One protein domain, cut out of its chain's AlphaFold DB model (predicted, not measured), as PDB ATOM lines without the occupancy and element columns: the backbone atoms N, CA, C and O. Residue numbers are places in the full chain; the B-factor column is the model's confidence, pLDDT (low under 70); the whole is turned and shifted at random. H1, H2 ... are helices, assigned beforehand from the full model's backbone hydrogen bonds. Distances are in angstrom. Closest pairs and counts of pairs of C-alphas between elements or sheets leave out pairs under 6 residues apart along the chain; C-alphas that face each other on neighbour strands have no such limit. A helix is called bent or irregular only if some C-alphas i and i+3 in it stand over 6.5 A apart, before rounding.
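Overview. This is residues 2 to 107 of the 208 residues of the protein "C-type cytochrome biogenesis protein CcmI" of Acidocella sp (UniProt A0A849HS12). The domain is a long, thin rod made of two helix pairs placed end to end: H1 and H4 side by side in one half, and the helical hairpin of H2 and H3 in the other. Two links, residues 23 to 29 and residues 75 to 83, join the halves, and the first and last printed residues lie at the same end of the rod. The printed part has 106 residues with four named helices, H1, H2, H3 and H4 in that order, and no named strand; its class is all helix. The whole is extended, with a radius of gyration of the C-alphas of 25.9 A, and the C-alphas span 82 by 25 by 17 A.

Along the chain. H1 is residues 2 to 22, 29.6 A from first to last C-alpha, and begins with C-alpha 2 at (10.335, 10.507, 20.723). It has a kink of 36 degrees near residue 16 and is irregular, but only just: C-alphas 13 and 16 are 6.9 A apart. H2 is residues 30 to 50, 30.7 A long, and ends with C-alpha 50 at (65.568, 55.480, 1.374). H3 is residues 56 to 74, 26.7 A long. H4, the longest helix, is residues 84 to 107, 35.3 A long, and ends with C-alpha 107 at (-3.383, 18.660, 18.721). It has a kink of 28 degrees near residue 94 and is irregular, but only just: C-alphas 103 and 106 are 6.8 A apart.

Arrangement. H1 touches H4, and their closest C-alphas, those of Ala 10 and Pro 97, are 6.9 A apart. These two helices run opposite ways at a shallow tilt of 18 degrees. H1 is apart from H2 and from H3. H2 and H3 touch and form a helical hairpin, with their closest C-alphas, those of His 38 and Leu 70, 6.0 A apart. They run opposite ways at a shallow tilt of 10 degrees. H4 is apart from H2 and from H3. In H2 and H3 every O i to N i+4 pair is within hydrogen-bond range; in H1 15 of 17 are, and in H4 17 of 20.

Size, cuts and confidence. The C-alphas of Glu 56 and Gly 107, the two farthest apart in the domain, are 82.1 A apart, while those of Ile 2 and Gly 107, the first and last printed, are 16.1 A apart. The printed part has no cut. The link from H2 to H3 is tight, the links from H1 to H2 and from H3 to H4 are short, and no link is long. The mean pLDDT of the printed part is 84.0. It is under 70 in residues 21 to 29, of which 21 and 22 belong to H1, and in residues 76 to 84, of which 84 belongs to H4.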
ATOM      1  N   ILE A   2      10.019   9.841  22.008       80.44
ATOM      2  CA  ILE A   2      10.335  10.507  20.723       80.44
ATOM      3  C   ILE A   2      10.284  12.044  20.808       80.44
ATOM      4  O   ILE A   2      11.205  12.707  20.349       80.44
ATOM      5  N   PHE A   3       9.284  12.626  21.479       81.44
ATOM      6  CA  PHE A   3       9.188  14.087  21.643       81.44
ATOM      7  C   PHE A   3      10.378  14.705  22.389       81.44
ATOM      8  O   PHE A   3      10.845  15.776  22.016       81.44
ATOM      9  N   LEU A   4      10.919  14.009  23.395       83.94
ATOM     10  CA  LEU A   4      12.115  14.456  24.117       83.94
ATOM     11  C   LEU A   4      13.361  14.384  23.227       83.94
ATOM     12  O   LEU A   4      14.187  15.290  23.260       83.94
ATOM     13  N   MET A   5      13.470  13.343  22.396       86.81
ATOM     14  CA  MET A   5      14.551  13.224  21.413       86.81
ATOM     15  C   MET A   5      14.464  14.320  20.347       86.81
ATOM     16  O   MET A   5      15.482  14.909  19.999       86.81
ATOM     17  N   MET A   6      13.258  14.646  19.877       86.81
ATOM     18  CA  MET A   6      13.031  15.704  18.893       86.81
ATOM     19  C   MET A   6      13.341  17.093  19.465       86.81
ATOM     20  O   MET A   6      13.980  17.900  18.795       86.81
ATOM     21  N   LEU A   7      12.962  17.352  20.722       85.94
ATOM     22  CA  LEU A   7      13.316  18.591  21.418       85.94
ATOM     23  C   LEU A   7      14.835  18.700  21.605       85.94
ATOM     24  O   LEU A   7      15.421  19.738  21.306       85.94
ATOM     25  N   GLY A   8      15.478  17.616  22.048       88.19
ATOM     26  CA  GLY A   8      16.933  17.549  22.179       88.19
ATOM     27  C   GLY A   8      17.648  17.802  20.850       88.19
ATOM     28  O   GLY A   8      18.567  18.614  20.795       88.19
ATOM     29  N   LEU A   9      17.187  17.178  19.761       91.62
ATOM     30  CA  LEU A   9      17.739  17.376  18.421       91.62
ATOM     31  C   LEU A   9      17.576  18.824  17.942       91.62
ATOM     32  O   LEU A   9      18.527  19.399  17.420       91.62
ATOM     33  N   ALA A  10      16.408  19.434  18.154       85.94
ATOM     34  CA  ALA A  10      16.170  20.830  17.792       85.94
ATOM     35  C   ALA A  10      17.141  21.784  18.513       85.94
ATOM     36  O   ALA A  10      17.690  22.695  17.894       85.94
ATOM     37  N   LEU A  11      17.409  21.542  19.800       85.62
ATOM     38  CA  LEU A  11      18.385  22.316  20.574       85.62
ATOM     39  C   LEU A  11      19.822  22.099  20.072       85.62
ATOM     40  O   LEU A  11      20.577  23.063  19.945       85.62
ATOM     41  N   VAL A  12      20.193  20.860  19.730       89.75
ATOM     42  CA  VAL A  12      21.511  20.537  19.153       89.75
ATOM     43  C   VAL A  12      21.715  21.223  17.799       89.75
ATOM     44  O   VAL A  12      22.789  21.761  17.541       89.75
ATOM     45  N   LEU A  13      20.691  21.274  16.946       88.81
ATOM     46  CA  LEU A  13      20.770  21.958  15.651       88.81
ATOM     47  C   LEU A  13      20.883  23.485  15.784       88.81
ATOM     48  O   LEU A  13      21.446  24.134  14.905       88.81
ATOM     49  N   MET A  14      20.413  24.062  16.893       83.44
ATOM     50  CA  MET A  14      20.580  25.489  17.206       83.44
ATOM     51  C   MET A  14      21.940  25.829  17.833       83.44
ATOM     52  O   MET A  14      22.334  26.998  17.868       83.44
ATOM     53  N   LEU A  15      22.696  24.826  18.290       84.06
ATOM     54  CA  LEU A  15      24.012  25.002  18.901       84.06
ATOM     55  C   LEU A  15      25.020  25.772  18.019       84.06
ATOM     56  O   LEU A  15      25.628  26.704  18.541       84.06
ATOM     57  N   PRO A  16      25.208  25.483  16.711       82.19
ATOM     58  CA  PRO A  16      26.144  26.242  15.873       82.19
ATOM     59  C   PRO A  16      25.780  27.728  15.761       82.19
ATOM     60  O   PRO A  16      26.675  28.573  15.729       82.19
ATOM     61  N   LEU A  17      24.485  28.064  15.775       78.88
ATOM     62  CA  LEU A  17      24.027  29.452  15.793       78.88
ATOM     63  C   LEU A  17      24.403  30.122  17.120       78.88
ATOM     64  O   LEU A  17      24.996  31.198  17.123       78.88
ATOM     65  N   ALA A  18      24.150  29.457  18.249       76.81
ATOM     66  CA  ALA A  18      24.560  29.950  19.561       76.81
ATOM     67  C   ALA A  18      26.088  30.134  19.654       76.81
ATOM     68  O   ALA A  18      26.561  31.186  20.081       76.81
ATOM     69  N   VAL A  19      26.872  29.160  19.184       78.62
ATOM     70  CA  VAL A  19      28.342  29.219  19.161       78.62
ATOM     71  C   VAL A  19      28.841  30.379  18.295       78.62
ATOM     72  O   VAL A  19      29.727  31.110  18.733       78.62
ATOM     73  N   MET A  20      28.255  30.615  17.116       72.94
ATOM     74  CA  MET A  20      28.668  31.699  16.212       72.94
ATOM     75  C   MET A  20      28.519  33.097  16.830       72.94
ATOM     76  O   MET A  20      29.324  33.982  16.534       72.94
ATOM     77  N   PHE A  21      27.501  33.306  17.668       66.19
ATOM     78  CA  PHE A  21      27.221  34.604  18.290       66.19
ATOM     79  C   PHE A  21      27.815  34.763  19.699       66.19
ATOM     80  O   PHE A  21      28.015  35.891  20.153       66.19
ATOM     81  N   ILE A  22      28.102  33.662  20.401       67.12
ATOM     82  CA  ILE A  22      28.730  33.679  21.733       67.12
ATOM     83  C   ILE A  22      30.257  33.695  21.626       67.12
ATOM     84  O   ILE A  22      30.910  34.332  22.458       67.12
ATOM     85  N   ALA A  23      30.831  33.025  20.619       64.12
ATOM     86  CA  ALA A  23      32.269  33.022  20.406       64.12
ATOM     87  C   ALA A  23      32.752  34.468  20.214       64.12
ATOM     88  O   ALA A  23      32.251  35.163  19.322       64.12
ATOM     89  N   PRO A  24      33.709  34.950  21.029       55.16
ATOM     90  CA  PRO A  24      34.295  36.255  20.812       55.16
ATOM     91  C   PRO A  24      34.977  36.200  19.455       55.16
ATOM     92  O   PRO A  24      36.036  35.588  19.296       55.16
ATOM     93  N   ARG A  25      34.371  36.827  18.445       56.22
ATOM     94  CA  ARG A  25      35.131  37.148  17.254       56.22
ATOM     95  C   ARG A  25      36.260  38.040  17.755       56.22
ATOM     96  O   ARG A  25      36.006  39.147  18.221       56.22
ATOM     97  N   ARG A  26      37.506  37.567  17.659       51.88
ATOM     98  CA  ARG A  26      38.679  38.445  17.593       51.88
ATOM     99  C   ARG A  26      38.588  39.221  16.278       51.88
ATOM    100  O   ARG A  26      39.418  39.073  15.392       51.88
ATOM    101  N   THR A  27      37.530  40.004  16.101       53.94
ATOM    102  CA  THR A  27      37.629  41.160  15.241       53.94
ATOM    103  C   THR A  27      38.609  42.043  15.982       53.94
ATOM    104  O   THR A  27      38.258  42.596  17.023       53.94
ATOM    105  N   GLN A  28      39.851  42.125  15.498       58.06
ATOM    106  CA  GLN A  28      40.613  43.338  15.755       58.06
ATOM    107  C   GLN A  28      39.650  44.478  15.441       58.06
ATOM    108  O   GLN A  28      39.045  44.478  14.358       58.06
ATOM    109  N   GLY A  29      39.384  45.334  16.429       66.81
ATOM    110  CA  GLY A  29      38.439  46.431  16.247       66.81
ATOM    111  C   GLY A  29      38.794  47.175  14.962       66.81
ATOM    112  O   GLY A  29      39.966  47.212  14.572       66.81
ATOM    113  N   ARG A  30      37.814  47.767  14.275       72.06
ATOM    114  CA  ARG A  30      38.081  48.628  13.111       72.06
ATOM    115  C   ARG A  30      39.198  49.625  13.432       72.06
ATOM    116  O   ARG A  30      40.059  49.848  12.584       72.06
ATOM    117  N   ARG A  31      39.231  50.113  14.678       81.19
ATOM    118  CA  ARG A  31      40.329  50.900  15.253       81.19
ATOM    119  C   ARG A  31      41.691  50.201  15.195       81.19
ATOM    120  O   ARG A  31      42.622  50.759  14.630       81.19
ATOM    121  N   GLU A  32      41.836  48.998  15.748       82.12
ATOM    122  CA  GLU A  32      43.118  48.270  15.777       82.12
ATOM    123  C   GLU A  32      43.658  47.989  14.368       82.12
ATOM    124  O   GLU A  32      44.850  48.169  14.115       82.12
ATOM    125  N   VAL A  33      42.774  47.625  13.433       84.44
ATOM    126  CA  VAL A  33      43.130  47.402  12.023       84.44
ATOM    127  C   VAL A  33      43.581  48.704  11.352       84.44
ATOM    128  O   VAL A  33      44.601  48.714  10.663       84.44
ATOM    129  N   ALA A  34      42.865  49.812  11.571       86.00
ATOM    130  CA  ALA A  34      43.227  51.118  11.018       86.00
ATOM    131  C   ALA A  34      44.572  51.626  11.570       86.00
ATOM    132  O   ALA A  34      45.416  52.101  10.809       86.00
ATOM    133  N   LEU A  35      44.814  51.464  12.875       89.06
ATOM    134  CA  LEU A  35      46.084  51.828  13.506       89.06
ATOM    135  C   LEU A  35      47.255  51.008  12.951       89.06
ATOM    136  O   LEU A  35      48.315  51.567  12.666       89.06
ATOM    137  N   ALA A  36      47.078  49.693  12.785       90.50
ATOM    138  CA  ALA A  36      48.104  48.823  12.212       90.50
ATOM    139  C   ALA A  36      48.420  49.197  10.755       90.50
ATOM    140  O   ALA A  36      49.592  49.270  10.381       90.50
ATOM    141  N   LEU A  37      47.391  49.504   9.958       92.56
ATOM    142  CA  LEU A  37      47.538  49.920   8.564       92.56
ATOM    143  C   LEU A  37      48.328  51.229   8.434       92.56
ATOM    144  O   LEU A  37      49.285  51.294   7.668       92.56
ATOM    145  N   HIS A  38      47.970  52.262   9.199       93.19
ATOM    146  CA  HIS A  38      48.657  53.556   9.142       93.19
ATOM    147  C   HIS A  38      50.108  53.475   9.641       93.19
ATOM    148  O   HIS A  38      50.990  54.113   9.072       93.19
ATOM    149  N   LYS A  39      50.395  52.634  10.644       93.81
ATOM    150  CA  LYS A  39      51.780  52.356  11.064       93.81
ATOM    151  C   LYS A  39      52.591  51.682   9.957       93.81
ATOM    152  O   LYS A  39      53.738  52.060   9.740       93.81
ATOM    153  N   ALA A  40      52.001  50.723   9.243       95.56
ATOM    154  CA  ALA A  40      52.655  50.087   8.101       95.56
ATOM    155  C   ALA A  40      52.923  51.088   6.962       95.56
ATOM    156  O   ALA A  40      54.000  51.061   6.374       95.56
ATOM    157  N   GLN A  41      51.999  52.024   6.709       95.81
ATOM    158  CA  GLN A  41      52.178  53.084   5.706       95.81
ATOM    159  C   GLN A  41      53.383  53.984   6.003       95.81
ATOM    160  O   GLN A  41      54.114  54.331   5.082       95.81
ATOM    161  N   LEU A  42      53.631  54.327   7.271       96.81
ATOM    162  CA  LEU A  42      54.804  55.125   7.652       96.81
ATOM    163  C   LEU A  42      56.125  54.389   7.393       96.81
ATOM    164  O   LEU A  42      57.105  55.011   6.987       96.81
ATOM    165  N   VAL A  43      56.149  53.071   7.615       97.00
ATOM    166  CA  VAL A  43      57.326  52.235   7.334       97.00
ATOM    167  C   VAL A  43      57.600  52.171   5.834       97.00
ATOM    168  O   VAL A  43      58.754  52.280   5.427       97.00
ATOM    169  N   GLU A  44      56.556  52.029   5.019       96.06
ATOM    170  CA  GLU A  44      56.700  51.993   3.562       96.06
ATOM    171  C   GLU A  44      57.183  53.339   3.012       96.06
ATOM    172  O   GLU A  44      58.131  53.384   2.236       96.06
ATOM    173  N   LEU A  45      56.637  54.447   3.518       97.25
ATOM    174  CA  LEU A  45      57.054  55.790   3.119       97.25
ATOM    175  C   LEU A  45      58.535  56.061   3.444       97.25
ATOM    176  O   LEU A  45      59.242  56.709   2.674       97.25
ATOM    177  N   ALA A  46      59.020  55.550   4.581       96.00
ATOM    178  CA  ALA A  46      60.428  55.652   4.957       96.00
ATOM    179  C   ALA A  46      61.337  54.819   4.038       96.00
ATOM    180  O   ALA A  46      62.449  55.247   3.729       96.00
ATOM    181  N   ARG A  47      60.868  53.651   3.577       96.81
ATOM    182  CA  ARG A  47      61.574  52.846   2.570       96.81
ATOM    183  C   ARG A  47      61.603  53.537   1.214       96.81
ATOM    184  O   ARG A  47      62.660  53.586   0.606       96.81
ATOM    185  N   ASP A  48      60.492  54.117   0.774       96.81
ATOM    186  CA  ASP A  48      60.427  54.849  -0.495       96.81
ATOM    187  C   ASP A  48      61.386  56.038  -0.535       96.81
ATOM    188  O   ASP A  48      62.011  56.287  -1.567       96.81
ATOM    189  N   LEU A  49      61.550  56.740   0.592       96.94
ATOM    190  CA  LEU A  49      62.558  57.789   0.720       96.94
ATOM    191  C   LEU A  49      63.981  57.215   0.647       96.94
ATOM    192  O   LEU A  49      64.822  57.755  -0.066       96.94
ATOM    193  N   ALA A  50      64.252  56.122   1.368       95.94
ATOM    194  CA  ALA A  50      65.568  55.480   1.374       95.94
ATOM    195  C   ALA A  50      65.961  54.925  -0.008       95.94
ATOM    196  O   ALA A  50      67.126  55.000  -0.394       95.94
ATOM    197  N   ASP A  51      64.981  54.425  -0.759       96.69
ATOM    198  CA  ASP A  51      65.139  53.902  -2.116       96.69
ATOM    199  C   ASP A  51      65.168  55.029  -3.176       96.69
ATOM    200  O   ASP A  51      65.326  54.754  -4.365       96.69
ATOM    201  N   GLY A  52      65.000  56.299  -2.774       94.88
ATOM    202  CA  GLY A  52      64.998  57.462  -3.668       94.88
ATOM    203  C   GLY A  52      63.790  57.535  -4.607       94.88
ATOM    204  O   GLY A  52      63.845  58.228  -5.621       94.88
ATOM    205  N   ARG A  53      62.701  56.818  -4.296       96.06
ATOM    206  CA  ARG A  53      61.461  56.811  -5.091       96.06
ATOM    207  C   ARG A  53      60.632  58.086  -4.914       96.06
ATOM    208  O   ARG A  53      59.843  58.406  -5.797       96.06
ATOM    209  N   ILE A  54      60.810  58.792  -3.795       96.00
ATOM    210  CA  ILE A  54      60.123  60.049  -3.458       96.00
ATOM    211  C   ILE A  54      61.118  61.084  -2.921       96.00
ATOM    212  O   ILE A  54      62.137  60.725  -2.328       96.00
ATOM    213  N   GLY A  55      60.823  62.371  -3.107       95.50
ATOM    214  CA  GLY A  55      61.648  63.460  -2.567       95.50
ATOM    215  C   GLY A  55      61.406  63.722  -1.072       95.50
ATOM    216  O   GLY A  55      60.348  63.399  -0.537       95.50
ATOM    217  N   GLU A  56      62.344  64.388  -0.383       94.31
ATOM    218  CA  GLU A  56      62.199  64.705   1.055       94.31
ATOM    219  C   GLU A  56      60.962  65.560   1.372       94.31
ATOM    220  O   GLU A  56      60.281  65.330   2.373       94.31
ATOM    221  N   ALA A  57      60.640  66.528   0.507       93.88
ATOM    222  CA  ALA A  57      59.461  67.378   0.675       93.88
ATOM    223  C   ALA A  57      58.152  66.578   0.539       93.88
ATOM    224  O   ALA A  57      57.204  66.800   1.295       93.88
ATOM    225  N   GLU A  58      58.116  65.618  -0.389       94.00
ATOM    226  CA  GLU A  58      56.972  64.724  -0.597       94.00
ATOM    227  C   GLU A  58      56.816  63.753   0.576       94.00
ATOM    228  O   GLU A  58      55.709  63.588   1.092       94.00
ATOM    229  N   TYR A  59      57.925  63.185   1.063       96.94
ATOM    230  CA  TYR A  59      57.946  62.351   2.262       96.94
ATOM    231  C   TYR A  59      57.412  63.103   3.487       96.94
ATOM    232  O   TYR A  59      56.538  62.593   4.187       96.94
ATOM    233  N   ALA A  60      57.890  64.326   3.739       95.75
ATOM    234  CA  ALA A  60      57.461  65.122   4.886       95.75
ATOM    235  C   ALA A  60      55.955  65.440   4.840       95.75
ATOM    236  O   ALA A  60      55.261  65.296   5.849       95.75
ATOM    237  N   ALA A  61      55.438  65.815   3.665       96.00
ATOM    238  CA  ALA A  61      54.018  66.101   3.474       96.00
ATOM    239  C   ALA A  61      53.142  64.847   3.649       96.00
ATOM    240  O   ALA A  61      52.136  64.884   4.361       96.00
ATOM    241  N   ALA A  62      53.534  63.722   3.044       95.69
ATOM    242  CA  ALA A  62      52.785  62.471   3.130       95.69
ATOM    243  C   ALA A  62      52.825  61.862   4.542       95.69
ATOM    244  O   ALA A  62      51.796  61.400   5.039       95.69
ATOM    245  N   LYS A  63      53.971  61.930   5.229       96.56
ATOM    246  CA  LYS A  63      54.117  61.492   6.624       96.56
ATOM    247  C   LYS A  63      53.157  62.245   7.545       96.56
ATOM    248  O   LYS A  63      52.431  61.609   8.306       96.56
ATOM    249  N   LEU A  64      53.113  63.573   7.436       96.75
ATOM    250  CA  LEU A  64      52.247  64.416   8.261       96.75
ATOM    251  C   LEU A  64      50.757  64.081   8.069       96.75
ATOM    252  O   LEU A  64      49.999  64.011   9.037       96.75
ATOM    253  N   GLU A  65      50.328  63.830   6.829       95.62
ATOM    254  CA  GLU A  65      48.940  63.453   6.541       95.62
ATOM    255  C   GLU A  65      48.590  62.057   7.086       95.62
ATOM    256  O   GLU A  65      47.501  61.868   7.635       95.62
ATOM    257  N   VAL A  66      49.502  61.081   6.996       95.31
ATOM    258  CA  VAL A  66      49.300  59.742   7.582       95.31
ATOM    259  C   VAL A  66      49.254  59.812   9.112       95.31
ATOM    260  O   VAL A  66      48.383  59.188   9.716       95.31
ATOM    261  N   GLU A  67      50.115  60.608   9.750       94.25
ATOM    262  CA  GLU A  67      50.091  60.835  11.202       94.25
ATOM    263  C   GLU A  67      48.783  61.507  11.654       94.25
ATOM    264  O   GLU A  67      48.175  61.091  12.643       94.25
ATOM    265  N   ARG A  68      48.271  62.479  10.888       94.12
ATOM    266  CA  ARG A  68      46.963  63.104  11.148       94.12
ATOM    267  C   ARG A  68      45.815  62.093  11.060       94.12
ATOM    268  O   ARG A  68      44.919  62.088  11.912       94.12
ATOM    269  N   ARG A  69      45.832  61.214  10.052       91.00
ATOM    270  CA  ARG A  69      44.844  60.127   9.898       91.00
ATOM    271  C   ARG A  69      44.948  59.096  11.017       91.00
ATOM    272  O   ARG A  69      43.914  58.655  11.511       91.00
ATOM    273  N   LEU A  70      46.163  58.779  11.463       91.31
ATOM    274  CA  LEU A  70      46.406  57.881  12.590       91.31
ATOM    275  C   LEU A  70      45.767  58.419  13.880       91.31
ATOM    276  O   LEU A  70      45.048  57.680  14.546       91.31
ATOM    277  N   LEU A  71      45.953  59.708  14.189       88.69
ATOM    278  CA  LEU A  71      45.318  60.360  15.345       88.69
ATOM    279  C   LEU A  71      43.784  60.364  15.238       88.69
ATOM    280  O   LEU A  71      43.083  60.135  16.223       88.69
ATOM    281  N   THR A  72      43.259  60.581  14.030       86.25
ATOM    282  CA  THR A  72      41.810  60.565  13.768       86.25
ATOM    283  C   THR A  72      41.219  59.162  13.964       86.25
ATOM    284  O   THR A  72      40.146  59.016  14.546       86.25
ATOM    285  N   ALA A  73      41.928  58.121  13.518       82.62
ATOM    286  CA  ALA A  73      41.528  56.729  13.708       82.62
ATOM    287  C   ALA A  73      41.597  56.303  15.185       82.62
ATOM    288  O   ALA A  73      40.741  55.543  15.642       82.62
ATOM    289  N   ASP A  74      42.569  56.814  15.948       80.00
ATOM    290  CA  ASP A  74      42.718  56.503  17.374       80.00
ATOM    291  C   ASP A  74      41.601  57.103  18.244       80.00
ATOM    292  O   ASP A  74      41.179  56.497  19.228       80.00
ATOM    293  N   GLY A  75      41.061  58.258  17.845       73.50
ATOM    294  CA  GLY A  75      39.929  58.909  18.513       73.50
ATOM    295  C   GLY A  75      38.566  58.247  18.269       73.50
ATOM    296  O   GLY A  75      37.573  58.668  18.863       73.50
ATOM    297  N   SER A  76      38.484  57.227  17.408       67.75
ATOM    298  CA  SER A  76      37.222  56.537  17.129       67.75
ATOM    299  C   SER A  76      36.821  55.611  18.288       67.75
ATOM    300  O   SER A  76      37.546  54.690  18.674       67.75
ATOM    301  N   VAL A  77      35.649  55.869  18.876       62.06
ATOM    302  CA  VAL A  77      35.046  55.006  19.899       62.06
ATOM    303  C   VAL A  77      34.290  53.888  19.188       62.06
ATOM    304  O   VAL A  77      33.302  54.137  18.500       62.06
ATOM    305  N   GLU A  78      34.759  52.652  19.343       64.00
ATOM    306  CA  GLU A  78      34.012  51.473  18.906       64.00
ATOM    307  C   GLU A  78      32.728  51.341  19.744       64.00
ATOM    308  O   GLU A  78      32.791  51.436  20.976       64.00
ATOM    309  N   PRO A  79      31.562  51.108  19.120       58.44
ATOM    310  CA  PRO A  79      30.344  50.833  19.861       58.44
ATOM    311  C   PRO A  79      30.504  49.517  20.628       58.44
ATOM    312  O   PRO A  79      30.611  48.436  20.048       58.44
ATOM    313  N   VAL A  80      30.508  49.602  21.958       57.78
ATOM    314  CA  VAL A  80      30.483  48.421  22.821       57.78
ATOM    315  C   VAL A  80      29.094  47.799  22.712       57.78
ATOM    316  O   VAL A  80      28.085  48.447  22.997       57.78
ATOM    317  N   TRP A  81      29.019  46.535  22.293       56.16
ATOM    318  CA  TRP A  81      27.759  45.794  22.318       56.16
ATOM    319  C   TRP A  81      27.337  45.586  23.780       56.16
ATOM    320  O   TRP A  81      27.843  44.701  24.471       56.16
ATOM    321  N   ASN A  82      26.429  46.434  24.267       56.34
ATOM    322  CA  ASN A  82      25.900  46.367  25.628       56.34
ATOM    323  C   ASN A  82      25.145  45.041  25.861       56.34
ATOM    324  O   ASN A  82      24.457  44.523  24.977       56.34
ATOM    325  N   GLY A  83      25.277  44.491  27.072       60.78
ATOM    326  CA  GLY A  83      25.013  43.092  27.447       60.78
ATOM    327  C   GLY A  83      23.600  42.507  27.269       60.78
ATOM    328  O   GLY A  83      23.394  41.359  27.653       60.78
ATOM    329  N   ASN A  84      22.646  43.208  26.651       68.94
ATOM    330  CA  ASN A  84      21.287  42.689  26.423       68.94
ATOM    331  C   ASN A  84      21.152  41.804  25.176       68.94
ATOM    332  O   ASN A  84      20.292  40.926  25.148       68.94
ATOM    333  N   ALA A  85      21.995  41.984  24.153       71.69
ATOM    334  CA  ALA A  85      21.875  41.220  22.906       71.69
ATOM    335  C   ALA A  85      22.137  39.716  23.107       71.69
ATOM    336  O   ALA A  85      21.453  38.880  22.521       71.69
ATOM    337  N   LYS A  86      23.086  39.364  23.986       74.19
ATOM    338  CA  LYS A  86      23.375  37.963  24.334       74.19
ATOM    339  C   LYS A  86      22.212  37.310  25.076       74.19
ATOM    340  O   LYS A  86      21.856  36.181  24.760       74.19
ATOM    341  N   LEU A  87      21.607  38.025  26.028       80.56
ATOM    342  CA  LEU A  87      20.458  37.529  26.786       80.56
ATOM    343  C   LEU A  87      19.243  37.321  25.874       80.56
ATOM    344  O   LEU A  87      18.610  36.272  25.938       80.56
ATOM    345  N   LEU A  88      18.962  38.287  24.992       83.12
ATOM    346  CA  LEU A  88      17.898  38.180  23.994       83.12
ATOM    347  C   LEU A  88      18.121  36.989  23.062       83.12
ATOM    348  O   LEU A  88      17.193  36.226  22.832       83.12
ATOM    349  N   LEU A  89      19.350  36.777  22.589       79.31
ATOM    350  CA  LEU A  89      19.671  35.645  21.725       79.31
ATOM    351  C   LEU A  89      19.455  34.304  22.431       79.31
ATOM    352  O   LEU A  89      18.815  33.419  21.869       79.31
ATOM    353  N   ILE A  90      19.945  34.158  23.666       81.69
ATOM    354  CA  ILE A  90      19.729  32.946  24.469       81.69
ATOM    355  C   ILE A  90      18.229  32.724  24.690       81.69
ATOM    356  O   ILE A  90      17.737  31.614  24.488       81.69
ATOM    357  N   ALA A  91      17.493  33.782  25.041       86.88
ATOM    358  CA  ALA A  91      16.049  33.719  25.215       86.88
ATOM    359  C   ALA A  91      15.350  33.264  23.927       86.88
ATOM    360  O   ALA A  91      14.499  32.385  23.993       86.88
ATOM    361  N   THR A  92      15.735  33.776  22.755       84.69
ATOM    362  CA  THR A  92      15.158  33.362  21.467       84.69
ATOM    363  C   THR A  92      15.479  31.907  21.126       84.69
ATOM    364  O   THR A  92      14.578  31.166  20.739       84.69
ATOM    365  N   VAL A  93      16.732  31.473  21.306       84.69
ATOM    366  CA  VAL A  93      17.168  30.093  21.020       84.69
ATOM    367  C   VAL A  93      16.393  29.068  21.850       84.69
ATOM    368  O   VAL A  93      16.108  27.980  21.359       84.69
ATOM    369  N   VAL A  94      16.018  29.412  23.085       86.75
ATOM    370  CA  VAL A  94      15.227  28.535  23.960       86.75
ATOM    371  C   VAL A  94      13.723  28.693  23.722       86.75
ATOM    372  O   VAL A  94      13.004  27.698  23.639       86.75
ATOM    373  N   ALA A  95      13.229  29.925  23.594       90.25
ATOM    374  CA  ALA A  95      11.800  30.202  23.483       90.25
ATOM    375  C   ALA A  95      11.194  29.642  22.194       90.25
ATOM    376  O   ALA A  95      10.069  29.157  22.229       90.25
ATOM    377  N   VAL A  96      11.925  29.668  21.073       89.62
ATOM    378  CA  VAL A  96      11.404  29.197  19.778       89.62
ATOM    379  C   VAL A  96      11.080  27.692  19.794       89.62
ATOM    380  O   VAL A  96       9.930  27.348  19.509       89.62
ATOM    381  N   PRO A  97      11.998  26.777  20.174       88.19
ATOM    382  CA  PRO A  97      11.670  25.356  20.312       88.19
ATOM    383  C   PRO A  97      10.559  25.098  21.334       88.19
ATOM    384  O   PRO A  97       9.658  24.305  21.070       88.19
ATOM    385  N   VAL A  98      10.579  25.785  22.481       92.44
ATOM    386  CA  VAL A  98       9.552  25.611  23.519       92.44
ATOM    387  C   VAL A  98       8.172  26.023  23.006       92.44
ATOM    388  O   VAL A  98       7.213  25.272  23.173       92.44
ATOM    389  N   ALA A  99       8.069  27.170  22.332       93.88
ATOM    390  CA  ALA A  99       6.825  27.644  21.737       93.88
ATOM    391  C   ALA A  99       6.313  26.680  20.657       93.88
ATOM    392  O   ALA A  99       5.127  26.366  20.638       93.88
ATOM    393  N   ALA A 100       7.200  26.152  19.807       88.62
ATOM    394  CA  ALA A 100       6.829  25.162  18.798       88.62
ATOM    395  C   ALA A 100       6.201  23.907  19.429       88.62
ATOM    396  O   ALA A 100       5.148  23.451  18.987       88.62
ATOM    397  N   PHE A 101       6.794  23.382  20.505       89.75
ATOM    398  CA  PHE A 101       6.234  22.238  21.231       89.75
ATOM    399  C   PHE A 101       4.923  22.578  21.949       89.75
ATOM    400  O   PHE A 101       3.989  21.780  21.906       89.75
ATOM    401  N   ALA A 102       4.827  23.756  22.569       91.94
ATOM    402  CA  ALA A 102       3.608  24.213  23.236       91.94
ATOM    403  C   ALA A 102       2.425  24.338  22.261       91.94
ATOM    404  O   ALA A 102       1.299  24.003  22.619       91.94
ATOM    405  N   LEU A 103       2.687  24.770  21.024       93.31
ATOM    406  CA  LEU A 103       1.686  24.846  19.959       93.31
ATOM    407  C   LEU A 103       1.344  23.469  19.368       93.31
ATOM    408  O   LEU A 103       0.196  23.230  19.005       93.31
ATOM    409  N   TYR A 104       2.318  22.563  19.268       86.69
ATOM    410  CA  TYR A 104       2.142  21.259  18.622       86.69
ATOM    411  C   TYR A 104       1.437  20.221  19.509       86.69
ATOM    412  O   TYR A 104       0.601  19.453  19.033       86.69
ATOM    413  N   LEU A 105       1.764  20.174  20.803       88.94
ATOM    414  CA  LEU A 105       1.307  19.104  21.696       88.94
ATOM    415  C   LEU A 105      -0.223  18.998  21.862       88.94
ATOM    416  O   LEU A 105      -0.705  17.863  21.829       88.94
ATOM    417  N   PRO A 106      -1.005  20.091  21.993       91.38
ATOM    418  CA  PRO A 106      -2.450  20.002  22.227       91.38
ATOM    419  C   PRO A 106      -3.235  19.275  21.124       91.38
ATOM    420  O   PRO A 106      -4.257  18.664  21.415       91.38
ATOM    421  N   GLY A 107      -2.763  19.334  19.871       85.12
ATOM    422  CA  GLY A 107      -3.383  18.660  18.721       85.12
ATOM    423  C   GLY A 107      -2.709  17.344  18.327       85.12
ATOM    424  O   GLY A 107      -3.111  16.708  17.356       85.12
TER     425      GLY A 107